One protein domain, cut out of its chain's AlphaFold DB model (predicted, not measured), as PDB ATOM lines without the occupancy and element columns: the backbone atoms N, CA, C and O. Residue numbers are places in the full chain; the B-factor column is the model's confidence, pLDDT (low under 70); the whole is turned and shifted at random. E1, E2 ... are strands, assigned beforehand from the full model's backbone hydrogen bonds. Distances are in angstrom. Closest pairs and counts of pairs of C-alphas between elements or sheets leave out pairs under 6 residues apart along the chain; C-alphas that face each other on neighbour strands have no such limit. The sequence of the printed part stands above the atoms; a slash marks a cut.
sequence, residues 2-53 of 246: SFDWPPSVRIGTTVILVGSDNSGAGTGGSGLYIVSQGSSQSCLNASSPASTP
ATOM      1  N   SER A   2      17.701 -42.136  31.716       71.50
ATOM      2  CA  SER A   2      19.135 -41.971  31.468       71.50
ATOM      3  C   SER A   2      19.711 -43.338  31.108       71.50
ATOM      4  O   SER A   2      19.330 -44.345  31.704       71.50
ATOM      5  N   PHE A   3      20.571 -43.380  30.097       80.75
ATOM      6  CA  PHE A   3      21.308 -44.575  29.710       80.75
ATOM      7  C   PHE A   3      22.786 -44.298  29.945       80.75
ATOM      8  O   PHE A   3      23.337 -43.381  29.337       80.75
ATOM      9  N   ASP A   4      23.396 -45.088  30.821       81.12
ATOM     10  CA  ASP A   4      24.818 -45.005  31.122       81.12
ATOM     11  C   ASP A   4      25.534 -46.191  30.477       81.12
ATOM     12  O   ASP A   4      25.323 -47.349  30.845       81.12
ATOM     13  N   TRP A   5      26.398 -45.897  29.508       80.81
ATOM     14  CA  TRP A   5      27.284 -46.871  28.881       80.81
ATOM     15  C   TRP A   5      28.728 -46.384  28.984       80.81
ATOM     16  O   TRP A   5      29.023 -45.298  28.486       80.81
ATOM     17  N   PRO A   6      29.630 -47.151  29.624       77.25
ATOM     18  CA  PRO A   6      31.041 -46.801  29.717       77.25
ATOM     19  C   PRO A   6      31.840 -47.376  28.527       77.25
ATOM     20  O   PRO A   6      32.189 -48.560  28.548       77.25
ATOM     21  N   PRO A   7      32.181 -46.582  27.493       79.19
ATOM     22  CA  PRO A   7      33.076 -47.033  26.432       79.19
ATOM     23  C   PRO A   7      34.517 -47.190  26.933       79.19
ATOM     24  O   PRO A   7      35.071 -46.299  27.573       79.19
ATOM     25  N   SER A   8      35.180 -48.280  26.543       83.50
ATOM     26  CA  SER A   8      36.626 -48.474  26.729       83.50
ATOM     27  C   SER A   8      37.431 -47.791  25.615       83.50
ATOM     28  O   SER A   8      38.206 -48.439  24.906       83.50
ATOM     29  N   VAL A   9      37.202 -46.493  25.412       85.69
ATOM     30  CA  VAL A   9      37.806 -45.696  24.335       85.69
ATOM     31  C   VAL A   9      38.731 -44.642  24.937       85.69
ATOM     32  O   VAL A   9      38.399 -44.000  25.931       85.69
ATOM     33  N   ARG A  10      39.918 -44.471  24.351       80.81
ATOM     34  CA  ARG A  10      40.925 -43.538  24.872       80.81
ATOM     35  C   ARG A  10      40.491 -42.084  24.685       80.81
ATOM     36  O   ARG A  10      39.807 -41.746  23.718       80.81
ATOM     37  N   ILE A  11      40.954 -41.217  25.585       82.31
ATOM     38  CA  ILE A  11      40.786 -39.764  25.474       82.31
ATOM     39  C   ILE A  11      41.274 -39.242  24.115       82.31
ATOM     40  O   ILE A  11      42.261 -39.736  23.571       82.31
ATOM     41  N   GLY A  12      40.581 -38.240  23.576       75.50
ATOM     42  CA  GLY A  12      40.909 -37.607  22.299       75.50
ATOM     43  C   GLY A  12      40.398 -38.385  21.088       75.50
ATOM     44  O   GLY A  12      40.531 -37.914  19.962       75.50
ATOM     45  N   THR A  13      39.776 -39.546  21.306       82.88
ATOM     46  CA  THR A  13      39.110 -40.299  20.243       82.88
ATOM     47  C   THR A  13      37.806 -39.614  19.863       82.88
ATOM     48  O   THR A  13      36.977 -39.322  20.727       82.88
ATOM     49  N   THR A  14      37.618 -39.391  18.567       86.00
ATOM     50  CA  THR A  14      36.353 -38.910  18.016       86.00
ATOM     51  C   THR A  14      35.428 -40.099  17.787       86.00
ATOM     52  O   THR A  14      35.771 -41.017  17.044       86.00
ATOM     53  N   VAL A  15      34.256 -40.082  18.413       87.06
ATOM     54  CA  VAL A  15      33.200 -41.075  18.222       87.06
ATOM     55  C   VAL A  15      32.006 -40.427  17.533       87.06
ATOM     56  O   VAL A  15      31.678 -39.268  17.793       87.06
ATOM     57  N   ILE A  16      31.353 -41.175  16.649       89.88
ATOM     58  CA  ILE A  16      30.078 -40.777  16.053       89.88
ATOM     59  C   ILE A  16      28.995 -41.580  16.752       89.88
ATOM     60  O   ILE A  16      28.999 -42.808  16.690       89.88
ATOM     61  N   LEU A  17      28.081 -40.892  17.426       88.88
ATOM     62  CA  LEU A  17      26.875 -41.517  17.950       88.88
ATOM     63  C   LEU A  17      25.791 -41.373  16.896       88.88
ATOM     64  O   LEU A  17      25.504 -40.260  16.462       88.88
ATOM     65  N   VAL A  18      25.221 -42.497  16.478       91.56
ATOM     66  CA  VAL A  18      24.169 -42.554  15.465       91.56
ATOM     67  C   VAL A  18      22.931 -43.144  16.124       91.56
ATOM     68  O   VAL A  18      22.940 -44.298  16.548       91.56
ATOM     69  N   GLY A  19      21.881 -42.337  16.248       90.38
ATOM     70  CA  GLY A  19      20.575 -42.777  16.716       90.38
ATOM     71  C   GLY A  19      19.786 -43.405  15.571       90.38
ATOM     72  O   GLY A  19      19.761 -42.881  14.460       90.38
ATOM     73  N   SER A  20      19.120 -44.522  15.837       92.06
ATOM     74  CA  SER A  20      18.199 -45.176  14.905       92.06
ATOM     75  C   SER A  20      16.842 -45.365  15.566       92.06
ATOM     76  O   SER A  20      16.781 -45.688  16.753       92.06
ATOM     77  N   ASP A  21      15.775 -45.217  14.793       89.12
ATOM     78  CA  ASP A  21      14.420 -45.599  15.190       89.12
ATOM     79  C   ASP A  21      13.872 -46.684  14.243       89.12
ATOM     80  O   ASP A  21      14.602 -47.261  13.433       89.12
ATOM     81  N   ASN A  22      12.575 -46.983  14.341       91.81
ATOM     82  CA  ASN A  22      11.927 -47.995  13.501       91.81
ATOM     83  C   ASN A  22      11.924 -47.643  12.000       91.81
ATOM     84  O   ASN A  22      11.509 -48.468  11.189       91.81
ATOM     85  N   SER A  23      12.353 -46.438  11.618       88.88
ATOM     86  CA  SER A  23      12.458 -45.995  10.229       88.88
ATOM     87  C   SER A  23      13.820 -46.294   9.590       88.88
ATOM     88  O   SER A  23      13.939 -46.156   8.375       88.88
ATOM     89  N   GLY A  24      14.827 -46.740  10.353       87.19
ATOM     90  CA  GLY A  24      16.112 -47.194   9.809       87.19
ATOM     91  C   GLY A  24      17.338 -46.759  10.614       87.19
ATOM     92  O   GLY A  24      17.254 -46.070  11.627       87.19
ATOM     93  N   ALA A  25      18.524 -47.171  10.162       84.38
ATOM     94  CA  ALA A  25      19.779 -46.747  10.781       84.38
ATOM     95  C   ALA A  25      20.039 -45.251  10.515       84.38
ATOM     96  O   ALA A  25      20.018 -44.815   9.367       84.38
ATOM     97  N   GLY A  26      20.308 -44.468  11.564       82.62
ATOM     98  CA  GLY A  26      20.661 -43.044  11.443       82.62
ATOM     99  C   GLY A  26      19.498 -42.059  11.346       82.62
ATOM    100  O   GLY A  26      19.734 -40.853  11.289       82.62
ATOM    101  N   THR A  27      18.255 -42.531  11.384       88.25
ATOM    102  CA  THR A  27      17.048 -41.685  11.364       88.25
ATOM    103  C   THR A  27      16.844 -40.891  12.656       88.25
ATOM    104  O   THR A  27      16.261 -39.812  12.630       88.25
ATOM    105  N   GLY A  28      17.400 -41.365  13.775       86.56
ATOM    106  CA  GLY A  28      17.405 -40.673  15.066       86.56
ATOM    107  C   GLY A  28      18.468 -39.573  15.182       86.56
ATOM    108  O   GLY A  28      18.656 -39.021  16.265       86.56
ATOM    109  N   GLY A  29      19.172 -39.264  14.089       87.38
ATOM    110  CA  GLY A  29      20.227 -38.258  14.030       87.38
ATOM    111  C   GLY A  29      21.615 -38.813  14.340       87.38
ATOM    112  O   GLY A  29      21.790 -39.962  14.744       87.38
ATOM    113  N   SER A  30      22.635 -37.981  14.136       90.50
ATOM    114  CA  SER A  30      24.005 -38.314  14.515       90.50
ATOM    115  C   SER A  30      24.740 -37.117  15.104       90.50
ATOM    116  O   SER A  30      24.408 -35.966  14.822       90.50
ATOM    117  N   GLY A  31      25.726 -37.397  15.951       87.50
ATOM    118  CA  GLY A  31      26.573 -36.386  16.568       87.50
ATOM    119  C   GLY A  31      28.011 -36.867  16.696       87.50
ATOM    120  O   GLY A  31      28.262 -38.034  16.999       87.50
ATOM    121  N   LEU A  32      28.946 -35.951  16.460       89.62
ATOM    122  CA  LEU A  32      30.373 -36.150  16.687       89.62
ATOM    123  C   LEU A  32      30.715 -35.738  18.116       89.62
ATOM    124  O   LEU A  32      30.436 -34.612  18.524       89.62
ATOM    125  N   TYR A  33      31.364 -36.632  18.850       84.31
ATOM    126  CA  TYR A  33      31.796 -36.389  20.219       84.31
ATOM    127  C   TYR A  33      33.270 -36.725  20.358       84.31
ATOM    128  O   TYR A  33      33.735 -37.753  19.873       84.31
ATOM    129  N   ILE A  34      34.014 -35.864  21.042       84.31
ATOM    130  CA  ILE A  34      35.400 -36.143  21.406       84.31
ATOM    131  C   ILE A  34      35.390 -36.660  22.838       84.31
ATOM    132  O   ILE A  34      34.887 -35.996  23.744       84.31
ATOM    133  N   VAL A  35      35.938 -37.856  23.043       85.31
ATOM    134  CA  VAL A  35      36.019 -38.469  24.370       85.31
ATOM    135  C   VAL A  35      36.976 -37.652  25.242       85.31
ATOM    136  O   VAL A  35      38.165 -37.536  24.933       85.31
ATOM    137  N   SER A  36      36.458 -37.089  26.336       77.38
ATOM    138  CA  SER A  36      37.243 -36.371  27.351       77.38
ATOM    139  C   SER A  36      37.811 -37.332  28.403       77.38
ATOM    140  O   SER A  36      37.335 -38.460  28.539       77.38
ATOM    141  N   GLN A  37      38.834 -36.906  29.153       74.12
ATOM    142  CA  GLN A  37      39.390 -37.732  30.226       74.12
ATOM    143  C   GLN A  37      38.361 -37.896  31.341       74.12
ATOM    144  O   GLN A  37      37.960 -36.916  31.969       74.12
ATOM    145  N   GLY A  38      37.971 -39.139  31.617       73.31
ATOM    146  CA  GLY A  38      37.322 -39.479  32.879       73.31
ATOM    147  C   GLY A  38      38.335 -39.493  34.027       73.31
ATOM    148  O   GLY A  38      39.535 -39.649  33.811       73.31
ATOM    149  N   SER A  39      37.854 -39.391  35.265       71.88
ATOM    150  CA  SER A  39      38.685 -39.479  36.478       71.88
ATOM    151  C   SER A  39      39.311 -40.864  36.703       71.88
ATOM    152  O   SER A  39      40.196 -41.013  37.544       71.88
ATOM    153  N   SER A  40      38.848 -41.879  35.972       71.44
ATOM    154  CA  SER A  40      39.184 -43.286  36.181       71.44
ATOM    155  C   SER A  40      39.605 -43.922  34.859       71.44
ATOM    156  O   SER A  40      38.817 -43.978  33.919       71.44
ATOM    157  N   GLN A  41      40.832 -44.442  34.791       75.69
ATOM    158  CA  GLN A  41      41.367 -45.113  33.597       75.69
ATOM    159  C   GLN A  41      41.261 -46.651  33.672       75.69
ATOM    160  O   GLN A  41      41.875 -47.369  32.888       75.69
ATOM    161  N   SER A  42      40.473 -47.171  34.616       78.69
ATOM    162  CA  SER A  42      40.340 -48.608  34.897       78.69
ATOM    163  C   SER A  42      39.735 -49.421  33.747       78.69
ATOM    164  O   SER A  42      39.956 -50.625  33.676       78.69
ATOM    165  N   CYS A  43      38.998 -48.780  32.836       77.19
ATOM    166  CA  CYS A  43      38.413 -49.407  31.650       77.19
ATOM    167  C   CYS A  43      39.295 -49.309  30.391       77.19
ATOM    168  O   CYS A  43      38.888 -49.800  29.338       77.19
ATOM    169  N   LEU A  44      40.478 -48.682  30.467       81.06
ATOM    170  CA  LEU A  44      41.379 -48.533  29.322       81.06
ATOM    171  C   LEU A  44      42.547 -49.518  29.414       81.06
ATOM    172  O   LEU A  44      43.263 -49.568  30.410       81.06
ATOM    173  N   ASN A  45      42.780 -50.268  28.340       77.88
ATOM    174  CA  ASN A  45      43.910 -51.183  28.202       77.88
ATOM    175  C   ASN A  45      44.661 -50.932  26.881       77.88
ATOM    176  O   ASN A  45      44.315 -50.042  26.099       77.88
ATOM    177  N   ALA A  46      45.734 -51.684  26.625       71.38
ATOM    178  CA  ALA A  46      46.527 -51.558  25.396       71.38
ATOM    179  C   ALA A  46      45.705 -51.781  24.111       71.38
ATOM    180  O   ALA A  46      46.040 -51.220  23.073       71.38
ATOM    181  N   SER A  47      44.611 -52.536  24.197       76.00
ATOM    182  CA  SER A  47      43.698 -52.845  23.094       76.00
ATOM    183  C   SER A  47      42.560 -51.832  22.937       76.00
ATOM    184  O   SER A  47      41.780 -51.941  21.994       76.00
ATOM    185  N   SER A  48      42.434 -50.851  23.837       79.94
ATOM    186  CA  SER A  48      41.411 -49.811  23.736       79.94
ATOM    187  C   SER A  48      41.625 -48.962  22.480       79.94
ATOM    188  O   SER A  48      42.726 -48.419  22.320       79.94
ATOM    189  N   PRO A  49      40.589 -48.786  21.634       76.56
ATOM    190  CA  PRO A  49      40.667 -47.935  20.458       76.56
ATOM    191  C   PRO A  49      41.121 -46.522  20.835       76.56
ATOM    192  O   PRO A  49      40.602 -45.915  21.777       76.56
ATOM    193  N   ALA A  50      42.106 -46.016  20.100       75.81
ATOM    194  CA  ALA A  50      42.534 -44.626  20.136       75.81
ATOM    195  C   ALA A  50      42.501 -44.089  18.716       75.81
ATOM    196  O   ALA A  50      43.140 -44.663  17.833       75.81
ATOM    197  N   SER A  51      41.873 -42.934  18.520       66.56
ATOM    198  CA  SER A  51      42.288 -42.078  17.415       66.56
ATOM    199  C   SER A  51      43.586 -41.408  17.844       66.56
ATOM    200  O   SER A  51      43.584 -40.308  18.389       66.56
ATOM    201  N   THR A  52      44.726 -42.074  17.649       62.47
ATOM    202  CA  THR A  52      45.964 -41.308  17.496       62.47
ATOM    203  C   THR A  52      45.718 -40.308  16.369       62.47
ATOM    204  O   THR A  52      45.209 -40.734  15.328       62.47
ATOM    205  N   PRO A  53      46.054 -39.017  16.525       53.84
ATOM    206  CA  PRO A  53      46.201 -38.104  15.399       53.84
ATOM    207  C   PRO A  53      47.321 -38.638  14.492       53.84
ATOM    208  O   PRO A  53      48.477 -38.244  14.587       53.84
TER     209      PRO A  53
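Overview. This is residues 2 to 53 of the 246 residues of the protein "Predicted protein" of Postia placenta (strain ATCC 44394 / Madison 698-R) (UniProt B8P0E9). With little regular structure, this is a long two-stranded hairpin of E1 and E2, between two long stretches with no named element, residues 2 to 13 and 35 to 53. The printed part has 52 residues and no named helix; E1 then E2 make an antiparallel sheet, order E1 - E2, and the class is all strand, though the strands hold only 10 residues. It is loose, with a radius of gyration of the C-alphas of 13.2 A and spans of 37 by 28 by 18 A.

Arrangement. Look first at E1, residues 14 to 18, and then at E2, residues 30 to 34, its antiparallel neighbour at 158 degrees. C-alphas 18 and 30 face each other at 4.3 A. Find N 15 and O 33 within hydrogen-bond range at 2.8 A.

Along the chain. Find C-alpha 14 at (36.353, -38.910, 18.016); from there E1 runs 13.0 A to C-alpha 18. E2 runs 13.5 A from C-alpha 30 to C-alpha 34 at (35.400, -36.143, 21.406).

Size, cuts and confidence. The farthest C-alphas, of Ser 23 and Ala 46, are 37.7 A apart. The printed part has no cut, and the link from E1 to E2 is long, 11 residues. Confidence is low at residues 51 to 53, under 70.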